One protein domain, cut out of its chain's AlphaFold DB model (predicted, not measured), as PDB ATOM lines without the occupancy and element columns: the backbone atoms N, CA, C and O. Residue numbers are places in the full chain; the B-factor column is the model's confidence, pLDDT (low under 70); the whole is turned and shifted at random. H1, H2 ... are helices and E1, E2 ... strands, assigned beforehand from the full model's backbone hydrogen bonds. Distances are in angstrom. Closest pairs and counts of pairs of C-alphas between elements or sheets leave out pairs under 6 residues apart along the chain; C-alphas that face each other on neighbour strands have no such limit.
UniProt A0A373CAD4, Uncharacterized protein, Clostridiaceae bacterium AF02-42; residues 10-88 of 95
ATOM      1  N   GLY A  10      11.199  39.250  36.400       96.56
ATOM      2  CA  GLY A  10       9.779  38.948  36.232       96.56
ATOM      3  C   GLY A  10       8.834  39.994  36.830       96.56
ATOM      4  O   GLY A  10       7.631  39.899  36.602       96.56
ATOM      5  N   GLN A  11       9.337  40.989  37.566       97.19
ATOM      6  CA  GLN A  11       8.509  42.051  38.136       97.19
ATOM      7  C   GLN A  11       8.404  43.250  37.192       97.19
ATOM      8  O   GLN A  11       9.348  43.591  36.475       97.19
ATOM      9  N   THR A  12       7.250  43.914  37.233       97.81
ATOM     10  CA  THR A  12       7.032  45.200  36.568       97.81
ATOM     11  C   THR A  12       7.306  46.326  37.550       97.81
ATOM     12  O   THR A  12       6.673  46.410  38.599       97.81
ATOM     13  N   VAL A  13       8.242  47.200  37.192       97.69
ATOM     14  CA  VAL A  13       8.617  48.389  37.961       97.69
ATOM     15  C   VAL A  13       8.402  49.645  37.129       97.69
ATOM     16  O   VAL A  13       8.202  49.581  35.915       97.69
ATOM     17  N   LYS A  14       8.466  50.809  37.775       98.06
ATOM     18  CA  LYS A  14       8.394  52.098  37.086       98.06
ATOM     19  C   LYS A  14       9.785  52.591  36.711       98.06
ATOM     20  O   LYS A  14      10.701  52.562  37.534       98.06
ATOM     21  N   VAL A  15       9.923  53.114  35.497       97.81
ATOM     22  CA  VAL A  15      11.081  53.937  35.132       97.81
ATOM     23  C   VAL A  15      10.943  55.301  35.806       97.81
ATOM     24  O   VAL A  15       9.862  55.896  35.811       97.81
ATOM     25  N   ARG A  16      12.034  55.806  36.384       96.38
ATOM     26  CA  ARG A  16      12.072  57.125  37.024       96.38
ATOM     27  C   ARG A  16      11.644  58.243  36.067       96.38
ATOM     28  O   ARG A  16      11.990  58.223  34.889       96.38
ATOM     29  N   ASN A  17      10.897  59.225  36.572       96.06
ATOM     30  CA  ASN A  17      10.250  60.260  35.752       96.06
ATOM     31  C   ASN A  17      11.244  61.151  34.992       96.06
ATOM     32  O   ASN A  17      10.927  61.661  33.922       96.06
ATOM     33  N   GLU A  18      12.446  61.321  35.531       92.69
ATOM     34  CA  GLU A  18      13.533  62.101  34.949       92.69
ATOM     35  C   GLU A  18      14.178  61.446  33.718       92.69
ATOM     36  O   GLU A  18      14.936  62.111  33.010       92.69
ATOM     37  N   ILE A  19      13.885  60.171  33.429       92.75
ATOM     38  CA  ILE A  19      14.455  59.476  32.274       92.75
ATOM     39  C   ILE A  19      13.726  59.914  30.995       92.75
ATOM     40  O   ILE A  19      12.549  59.581  30.806       92.75
ATOM     41  N   PRO A  20      14.396  60.625  30.066       88.50
ATOM     42  CA  PRO A  20      13.757  61.141  28.864       88.50
ATOM     43  C   PRO A  20      13.115  60.019  28.048       88.50
ATOM     44  O   PRO A  20      13.716  58.962  27.858       88.50
ATOM     45  N   LYS A  21      11.906  60.274  27.534       90.12
ATOM     46  CA  LYS A  21      11.058  59.349  26.752       90.12
ATOM     47  C   LYS A  21      10.483  58.144  27.505       90.12
ATOM     48  O   LYS A  21       9.524  57.565  27.008       90.12
ATOM     49  N   PHE A  22      11.029  57.775  28.661       95.25
ATOM     50  CA  PHE A  22      10.631  56.563  29.385       95.25
ATOM     51  C   PHE A  22      10.032  56.831  30.765       95.25
ATOM     52  O   PHE A  22       9.459  55.917  31.348       95.25
ATOM     53  N   GLY A  23      10.144  58.050  31.292       96.12
ATOM     54  CA  GLY A  23       9.677  58.378  32.634       96.12
ATOM     55  C   GLY A  23       8.229  57.968  32.902       96.12
ATOM     56  O   GLY A  23       7.328  58.279  32.123       96.12
ATOM     57  N   GLY A  24       8.019  57.230  33.995       97.38
ATOM     58  CA  GLY A  24       6.713  56.720  34.415       97.38
ATOM     59  C   GLY A  24       6.227  55.467  33.672       97.38
ATOM     60  O   GLY A  24       5.171  54.925  34.024       97.38
ATOM     61  N   ALA A  25       6.974  54.979  32.678       98.00
ATOM     62  CA  ALA A  25       6.624  53.768  31.947       98.00
ATOM     63  C   ALA A  25       6.710  52.518  32.834       98.00
ATOM     64  O   ALA A  25       7.562  52.422  33.722       98.00
ATOM     65  N   ASP A  26       5.835  51.553  32.551       98.31
ATOM     66  CA  ASP A  26       5.893  50.210  33.122       98.31
ATOM     67  C   ASP A  26       6.956  49.384  32.396       98.31
ATOM     68  O   ASP A  26       6.886  49.185  31.180       98.31
ATOM     69  N   PHE A  27       7.942  48.917  33.157       98.44
ATOM     70  CA  PHE A  27       9.072  48.132  32.680       98.44
ATOM     71  C   PHE A  27       9.095  46.772  33.373       98.44
ATOM     72  O   PHE A  27       9.343  46.682  34.576       98.44
ATOM     73  N   THR A  28       8.840  45.706  32.618       98.31
ATOM     74  CA  THR A  28       8.944  44.329  33.112       98.31
ATOM     75  C   THR A  28      10.373  43.844  32.959       98.31
ATOM     76  O   THR A  28      10.851  43.663  31.837       98.31
ATOM     77  N   ILE A  29      11.057  43.637  34.082       98.38
ATOM     78  CA  ILE A  29      12.461  43.238  34.103       98.38
ATOM     79  C   ILE A  29      12.577  41.759  33.732       98.38
ATOM     80  O   ILE A  29      11.891  40.920  34.311       98.38
ATOM     81  N   GLU A  30      13.471  41.421  32.809       98.00
ATOM     82  CA  GLU A  30      13.799  40.029  32.497       98.00
ATOM     83  C   GLU A  30      14.959  39.535  33.358       98.00
ATOM     84  O   GLU A  30      14.789  38.578  34.110       98.00
ATOM     85  N   ASP A  31      16.116  40.194  33.281       98.12
ATOM     86  CA  ASP A  31      17.284  39.936  34.131       98.12
ATOM     87  C   ASP A  31      18.349  41.030  33.913       98.12
ATOM     88  O   ASP A  31      18.174  41.940  33.098       98.12
ATOM     89  N   TYR A  32      19.495  40.922  34.580       98.00
ATOM     90  CA  TYR A  32      20.716  41.605  34.171       98.00
ATOM     91  C   TYR A  32      21.039  41.334  32.701       98.00
ATOM     92  O   TYR A  32      21.022  40.190  32.242       98.00
ATOM     93  N   TRP A  33      21.427  42.379  31.969       97.44
ATOM     94  CA  TRP A  33      21.832  42.271  30.568       97.44
ATOM     95  C   TRP A  33      22.946  41.243  30.362       97.44
ATOM     96  O   TRP A  33      22.915  40.447  29.421       97.44
ATOM     97  N   GLN A  34      23.897  41.217  31.295       95.69
ATOM     98  CA  GLN A  34      24.984  40.251  31.291       95.69
ATOM     99  C   GLN A  34      24.475  38.804  31.352       95.69
ATOM    100  O   GLN A  34      25.077  37.930  30.741       95.69
ATOM    101  N   ASN A  35      23.368  38.525  32.042       96.38
ATOM    102  CA  ASN A  35      22.788  37.184  32.077       96.38
ATOM    103  C   ASN A  35      22.055  36.862  30.772       96.38
ATOM    104  O   ASN A  35      22.282  35.798  30.199       96.38
ATOM    105  N   VAL A  36      21.254  37.805  30.262       95.44
ATOM    106  CA  VAL A  36      20.494  37.654  29.004       95.44
ATOM    107  C   VAL A  36      21.409  37.352  27.814       95.44
ATOM    108  O   VAL A  36      21.050  36.579  26.929       95.44
ATOM    109  N   THR A  37      22.615  37.915  27.804       94.19
ATOM    110  CA  THR A  37      23.611  37.721  26.738       94.19
ATOM    111  C   THR A  37      24.629  36.611  27.005       94.19
ATOM    112  O   THR A  37      25.553  36.431  26.214       94.19
ATOM    113  N   GLY A  38      24.511  35.863  28.107       92.56
ATOM    114  CA  GLY A  38      25.457  34.787  28.430       92.56
ATOM    115  C   GLY A  38      26.839  35.263  28.904       92.56
ATOM    116  O   GLY A  38      27.817  34.522  28.832       92.56
ATOM    117  N   GLY A  39      26.942  36.487  29.422       91.94
ATOM    118  CA  GLY A  39      28.136  37.016  30.082       91.94
ATOM    119  C   GLY A  39      28.685  38.313  29.495       91.94
ATOM    120  O   GLY A  39      29.713  38.774  30.000       91.94
ATOM    121  N   LEU A  40      28.036  38.890  28.478       94.00
ATOM    122  CA  LEU A  40      28.525  40.052  27.736       94.00
ATOM    123  C   LEU A  40      28.115  41.373  28.403       94.00
ATOM    124  O   LEU A  40      26.982  41.536  28.857       94.00
ATOM    125  N   SER A  41      29.030  42.341  28.451       94.50
ATOM    126  CA  SER A  41      28.685  43.703  28.862       94.50
ATOM    127  C   SER A  41      27.847  44.398  27.787       94.50
ATOM    128  O   SER A  41      27.986  44.120  26.594       94.50
ATOM    129  N   TRP A  42      27.012  45.361  28.182       95.19
ATOM    130  CA  TRP A  42      26.321  46.238  27.229       95.19
ATOM    131  C   TRP A  42      27.312  47.045  26.382       95.19
ATOM    132  O   TRP A  42      27.019  47.335  25.226       95.19
ATOM    133  N   MET A  43      28.498  47.333  26.926       94.38
ATOM    134  CA  MET A  43      29.579  48.036  26.228       94.38
ATOM    135  C   MET A  43      30.155  47.211  25.074       94.38
ATOM    136  O   MET A  43      30.556  47.770  24.058       94.38
ATOM    137  N   ASP A  44      30.131  45.884  25.202       95.06
ATOM    138  CA  ASP A  44      30.654  44.946  24.203       95.06
ATOM    139  C   ASP A  44      29.553  44.403  23.273       95.06
ATOM    140  O   ASP A  44      29.808  43.583  22.389       95.06
ATOM    141  N   SER A  45      28.306  44.849  23.451       94.81
ATOM    142  CA  SER A  45      27.122  44.344  22.740       94.81
ATOM    143  C   SER A  45      26.904  45.021  21.383       94.81
ATOM    144  O   SER A  45      25.828  45.545  21.081       94.81
ATOM    145  N   ASN A  46      27.944  45.007  20.551       91.69
ATOM    146  CA  ASN A  46      27.936  45.621  19.227       91.69
ATOM    147  C   ASN A  46      26.831  45.048  18.326       91.69
ATOM    148  O   ASN A  46      26.603  43.841  18.273       91.69
ATOM    149  N   GLY A  47      26.143  45.931  17.599       90.81
ATOM    150  CA  GLY A  47      25.043  45.559  16.703       90.81
ATOM    151  C   GLY A  47      23.721  45.235  17.407       90.81
ATOM    152  O   GLY A  47      22.724  45.021  16.721       90.81
ATOM    153  N   ASN A  48      23.664  45.239  18.745       94.62
ATOM    154  CA  ASN A  48      22.410  45.062  19.467       94.62
ATOM    155  C   ASN A  48      21.629  46.393  19.559       94.62
ATOM    156  O   ASN A  48      22.134  47.355  20.149       94.62
ATOM    157  N   PRO A  49      20.385  46.470  19.047       94.12
ATOM    158  CA  PRO A  49      19.618  47.715  19.058       94.12
ATOM    159  C   PRO A  49      19.318  48.262  20.460       94.12
ATOM    160  O   PRO A  49      19.347  49.475  20.652       94.12
ATOM    161  N   ALA A  50      19.059  47.399  21.450       95.75
ATOM    162  CA  ALA A  50      18.768  47.828  22.818       95.75
ATOM    163  C   ALA A  50      20.018  48.411  23.496       95.75
ATOM    164  O   ALA A  50      19.939  49.474  24.112       95.75
ATOM    165  N   ALA A  51      21.179  47.771  23.307       96.44
ATOM    166  CA  ALA A  51      22.463  48.288  23.780       96.44
ATOM    167  C   ALA A  51      22.836  49.617  23.110       96.44
ATOM    168  O   ALA A  51      23.243  50.558  23.789       96.44
ATOM    169  N   MET A  52      22.618  49.739  21.796       95.69
ATOM    170  CA  MET A  52      22.869  50.980  21.063       95.69
ATOM    171  C   MET A  52      21.970  52.126  21.548       95.69
ATOM    172  O   MET A  52      22.461  53.221  21.822       95.69
ATOM    173  N   MET A  53      20.660  51.888  21.690       94.38
ATOM    174  CA  MET A  53      19.732  52.900  22.210       94.38
ATOM    175  C   MET A  53      20.106  53.339  23.627       94.38
ATOM    176  O   MET A  53      20.032  54.527  23.939       94.38
ATOM    177  N   TYR A  54      20.535  52.397  24.467       96.06
ATOM    178  CA  TYR A  54      21.016  52.682  25.812       96.06
ATOM    179  C   TYR A  54      22.277  53.546  25.808       96.06
ATOM    180  O   TYR A  54      22.286  54.589  26.456       96.06
ATOM    181  N   ALA A  55      23.291  53.178  25.022       94.50
ATOM    182  CA  ALA A  55      24.540  53.930  24.912       94.50
ATOM    183  C   ALA A  55      24.317  55.366  24.405       94.50
ATOM    184  O   ALA A  55      24.886  56.314  24.946       94.50
ATOM    185  N   ILE A  56      23.445  55.552  23.406       93.56
ATOM    186  CA  ILE A  56      23.066  56.890  22.918       93.56
ATOM    187  C   ILE A  56      22.379  57.689  24.031       93.56
ATOM    188  O   ILE A  56      22.688  58.864  24.231       93.56
ATOM    189  N   ARG A  57      21.450  57.063  24.765       93.75
ATOM    190  CA  ARG A  57      20.696  57.722  25.834       93.75
ATOM    191  C   ARG A  57      21.617  58.172  26.966       93.75
ATOM    192  O   ARG A  57      21.623  59.360  27.280       93.75
ATOM    193  N   THR A  58      22.414  57.269  27.528       92.62
ATOM    194  CA  THR A  58      23.317  57.587  28.644       92.62
ATOM    195  C   THR A  58      24.401  58.580  28.230       92.62
ATOM    196  O   THR A  58      24.668  59.526  28.971       92.62
ATOM    197  N   GLY A  59      24.936  58.461  27.010       91.50
ATOM    198  CA  GLY A  59      25.870  59.435  26.442       91.50
ATOM    199  C   GLY A  59      25.260  60.833  26.291       91.50
ATOM    200  O   GLY A  59      25.874  61.819  26.691       91.50
ATOM    201  N   SER A  60      24.018  60.938  25.800       89.62
ATOM    202  CA  SER A  60      23.313  62.229  25.667       89.62
ATOM    203  C   SER A  60      23.003  62.908  27.008       89.62
ATOM    204  O   SER A  60      22.813  64.120  27.057       89.62
ATOM    205  N   GLN A  61      22.979  62.135  28.095       86.50
ATOM    206  CA  GLN A  61      22.786  62.611  29.466       86.50
ATOM    207  C   GLN A  61      24.113  62.924  30.178       86.50
ATOM    208  O   GLN A  61      24.103  63.181  31.380       86.50
ATOM    209  N   GLY A  62      25.251  62.864  29.477       86.56
ATOM    210  CA  GLY A  62      26.572  63.078  30.070       86.56
ATOM    211  C   GLY A  62      26.999  61.973  31.039       86.56
ATOM    212  O   GLY A  62      27.772  62.243  31.951       86.56
ATOM    213  N   PHE A  63      26.487  60.749  30.864       87.12
ATOM    214  CA  PHE A  63      26.730  59.609  31.754       87.12
ATOM    215  C   PHE A  63      26.333  59.878  33.212       87.12
ATOM    216  O   PHE A  63      27.063  59.563  34.146       87.12
ATOM    217  N   ASN A  64      25.120  60.399  33.417       88.25
ATOM    218  CA  ASN A  64      24.511  60.571  34.745       88.25
ATOM    219  C   ASN A  64      24.133  59.246  35.455       88.25
ATOM    220  O   ASN A  64      23.350  59.237  36.405       88.25
ATOM    221  N   VAL A  65      24.685  58.121  34.997       90.38
ATOM    222  CA  VAL A  65      24.587  56.790  35.600       90.38
ATOM    223  C   VAL A  65      25.988  56.173  35.665       90.38
ATOM    224  O   VAL A  65      26.810  56.466  34.791       90.38
ATOM    225  N   PRO A  66      26.276  55.317  36.659       94.25
ATOM    226  CA  PRO A  66      27.518  54.553  36.692       94.25
ATOM    227  C   PRO A  66      27.773  53.797  35.380       94.25
ATOM    228  O   PRO A  66      26.868  53.198  34.794       94.25
ATOM    229  N   ILE A  67      29.024  53.824  34.915       93.69
ATOM    230  CA  ILE A  67      29.467  53.054  33.748       93.69
ATOM    231  C   ILE A  67      29.898  51.668  34.237       93.69
ATOM    232  O   ILE A  67      31.083  51.383  34.402       93.69
ATOM    233  N   ASP A  68      28.918  50.819  34.523       95.00
ATOM    234  CA  ASP A  68      29.128  49.450  34.987       95.00
ATOM    235  C   ASP A  68      28.113  48.477  34.356       95.00
ATOM    236  O   ASP A  68      27.454  48.792  33.364       95.00
ATOM    237  N   ASN A  69      28.034  47.256  34.890       95.19
ATOM    238  CA  ASN A  69      27.110  46.218  34.429       95.19
ATOM    239  C   ASN A  69      25.890  46.040  35.345       95.19
ATOM    240  O   ASN A  69      25.205  45.022  35.226       95.19
ATOM    241  N   GLU A  70      25.572  47.005  36.213       97.19
ATOM    242  CA  GLU A  70      24.290  47.065  36.930       97.19
ATOM    243  C   GLU A  70      23.174  47.548  35.992       97.19
ATOM    244  O   GLU A  70      22.427  48.490  36.254       97.19
ATOM    245  N   VAL A  71      23.079  46.873  34.847       97.31
ATOM    246  CA  VAL A  71      22.170  47.162  33.748       97.31
ATOM    247  C   VAL A  71      21.274  45.955  33.548       97.31
ATOM    248  O   VAL A  71      21.747  44.832  33.355       97.31
ATOM    249  N   VAL A  72      19.971  46.193  33.580       98.25
ATOM    250  CA  VAL A  72      18.946  45.171  33.380       98.25
ATOM    251  C   VAL A  72      18.290  45.335  32.019       98.25
ATOM    252  O   VAL A  72      18.115  46.447  31.518       98.25
ATOM    253  N   TYR A  73      17.925  44.203  31.429       98.50
ATOM    254  CA  TYR A  73      17.088  44.130  30.245       98.50
ATOM    255  C   TYR A  73      15.661  43.793  30.636       98.50
ATOM    256  O   TYR A  73      15.410  43.050  31.586       98.50
ATOM    257  N   GLY A  74      14.724  44.343  29.886       98.06
ATOM    258  CA  GLY A  74      13.311  44.118  30.095       98.06
ATOM    259  C   GLY A  74      12.486  44.763  29.001       98.06
ATOM    260  O   GLY A  74      13.019  45.233  27.992       98.06
ATOM    261  N   LYS A  75      11.173  44.799  29.210       98.19
ATOM    262  CA  LYS A  75      10.217  45.254  28.203       98.19
ATOM    263  C   LYS A  75       9.366  46.411  28.693       98.19
ATOM    264  O   LYS A  75       8.867  46.382  29.813       98.19
ATOM    265  N   ILE A  76       9.157  47.386  27.812       97.38
ATOM    266  CA  ILE A  76       8.067  48.362  27.909       97.38
ATOM    267  C   ILE A  76       7.097  48.020  26.779       97.38
ATOM    268  O   ILE A  76       7.432  48.152  25.597       97.38
ATOM    269  N   GLY A  77       5.914  47.515  27.129       94.25
ATOM    270  CA  GLY A  77       5.027  46.876  26.155       94.25
ATOM    271  C   GLY A  77       5.707  45.663  25.506       94.25
ATOM    272  O   GLY A  77       6.130  44.742  26.198       94.25
ATOM    273  N   SER A  78       5.828  45.656  24.176       93.44
ATOM    274  CA  SER A  78       6.481  44.578  23.415       93.44
ATOM    275  C   SER A  78       7.956  44.837  23.082       93.44
ATOM    276  O   SER A  78       8.619  43.953  22.538       93.44
ATOM    277  N   LEU A  79       8.479  46.031  23.384       95.69
ATOM    278  CA  LEU A  79       9.815  46.462  22.971       95.69
ATOM    279  C   LEU A  79      10.836  46.304  24.102       95.69
ATOM    280  O   LEU A  79      10.545  46.621  25.255       95.69
ATOM    281  N   GLY A  80      12.029  45.820  23.746       96.81
ATOM    282  CA  GLY A  80      13.135  45.567  24.667       96.81
ATOM    283  C   GLY A  80      14.017  46.792  24.895       96.81
ATOM    284  O   GLY A  80      14.422  47.456  23.938       96.81
ATOM    285  N   TYR A  81      14.352  47.060  26.155       97.94
ATOM    286  CA  TYR A  81      15.163  48.206  26.566       97.94
ATOM    287  C   TYR A  81      16.153  47.830  27.666       97.94
ATOM    288  O   TYR A  81      15.940  46.867  28.404       97.94
ATOM    289  N   LEU A  82      17.217  48.630  27.779       98.06
ATOM    290  CA  LEU A  82      18.153  48.577  28.897       98.06
ATOM    291  C   LEU A  82      18.003  49.802  29.793       98.06
ATOM    292  O   LEU A  82      17.862  50.936  29.315       98.06
ATOM    293  N   PHE A  83      18.113  49.554  31.093       98.00
ATOM    294  CA  PHE A  83      18.198  50.579  32.122       98.00
ATOM    295  C   PHE A  83      19.254  50.190  33.145       98.00
ATOM    296  O   PHE A  83      19.364  49.018  33.512       98.00
ATOM    297  N   HIS A  84      20.005  51.176  33.624       97.56
ATOM    298  CA  HIS A  84      20.779  50.991  34.842       97.56
ATOM    299  C   HIS A  84      19.806  50.861  36.025       97.56
ATOM    300  O   HIS A  84      18.766  51.521  36.051       97.56
ATOM    301  N   VAL A  85      20.112  50.028  37.021       97.19
ATOM    302  CA  VAL A  85      19.198  49.764  38.153       97.19
ATOM    303  C   VAL A  85      18.802  51.034  38.915       97.19
ATOM    304  O   VAL A  85      17.684  51.128  39.416       97.19
ATOM    305  N   SER A  86      19.680  52.043  38.957       96.00
ATOM    306  CA  SER A  86      19.384  53.344  39.576       96.00
ATOM    307  C   SER A  86      18.308  54.143  38.841       96.00
ATOM    308  O   SER A  86      17.735  55.044  39.441       96.00
ATOM    309  N   GLU A  87      18.007  53.822  37.582       96.50
ATOM    310  CA  GLU A  87      16.991  54.489  36.759       96.50
ATOM    311  C   GLU A  87      15.577  53.943  37.010       96.50
ATOM    312  O   GLU A  87      14.600  54.435  36.440       96.50
ATOM    313  N   LEU A  88      15.458  52.931  37.871       97.44
ATOM    314  CA  LEU A  88      14.216  52.243  38.184       97.44
ATOM    315  C   LEU A  88      13.756  52.565  39.609       97.44
ATOM    316  O   LEU A  88      14.552  52.753  40.532       97.44
TER     317      LEU A  88
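This is residues 10 to 88 of the 95 residues of an uncharacterized protein of Clostridiaceae bacterium AF02-42 (UniProt A0A373CAD4). A strongly twisted sheet of four strands makes one wall of this domain, and the one longer helix, H2, packs slantwise on its edge strand E4. The four-residue helix H1 sits at the far end of E2, and from there loop residues 37 to 48 swing round to H2, while residues 85 to 88 fold back toward E1. The printed part has 79 residues with two named helices and four named strands, in the order E1, E2, H1, H2, E3, E4. The sheet's order is E1, E2, E3, E4, all antiparallel, and the class is mixed, helices and strands, with under half of the residues in named elements. The whole is compact, with a radius of gyration of the C-alphas of 11.5 A, and rounded, with spans of 30 by 28 by 19 A.

Find C-alpha 12 at (7.032, 45.200, 36.568), where E1 begins; it runs to residue 15. E2, residues 26 to 32, covers 17.2 A, and H1, residues 33 to 36, follows it directly. Look next for C-alpha 49 at (19.618, 47.715, 19.058); from there H2 runs 16.4 A to residue 60. E3, residues 71 to 76, is 15.3 A long. E4, residues 79 to 84, is 16.8 A long and ends at C-alpha 84, at (20.779, 50.991, 34.842).

E1 and E2 form an antiparallel hairpin; look at N 13 and O 27, 2.9 A apart and within hydrogen-bond range. The pairing is staggered: E2 pairs with E1 over residues 26 to 28 and with E3 over residues 28 to 32. E2 and E3 are antiparallel at 143 degrees, with N 30 and O 73 at 2.8 A. E3 and E4 form a second antiparallel hairpin, at 147 degrees, with N 72 and O 83 at 2.9 A. The edge strands E1 and E4 are only just apart, closest at 8.4 A. H1 is on the sheet at a height of 6.8 A, over none of its strands, but only just, with 2 C-alphas falling on E3; the closest C-alphas of H1 and E3 are those of Trp 33 and Val 72, 5.0 A apart. H2 and the sheet make two layers, a helix on one face of a sheet. H2 has a height of 6.1 A over the sheet and is only just over E4, with 3 C-alphas falling on it; on the local plane it runs slantwise to the strands, at 43 degrees to E4. The closest C-alphas of H2 and E4 are those of Ala 50 and Tyr 81, 5.2 A apart. H1 and H2 are apart. In H2 every O i to N i+4 pair is within hydrogen-bond range; H1 is too short for such a pair.

The C-alphas farthest apart are those of Asn 17 and Gly 38, at 30.6 A. The printed part has no cut, and the link from H1 to H2, 12 residues, is long. Mean pLDDT of the printed part is 95.1, and no printed residue is under 70.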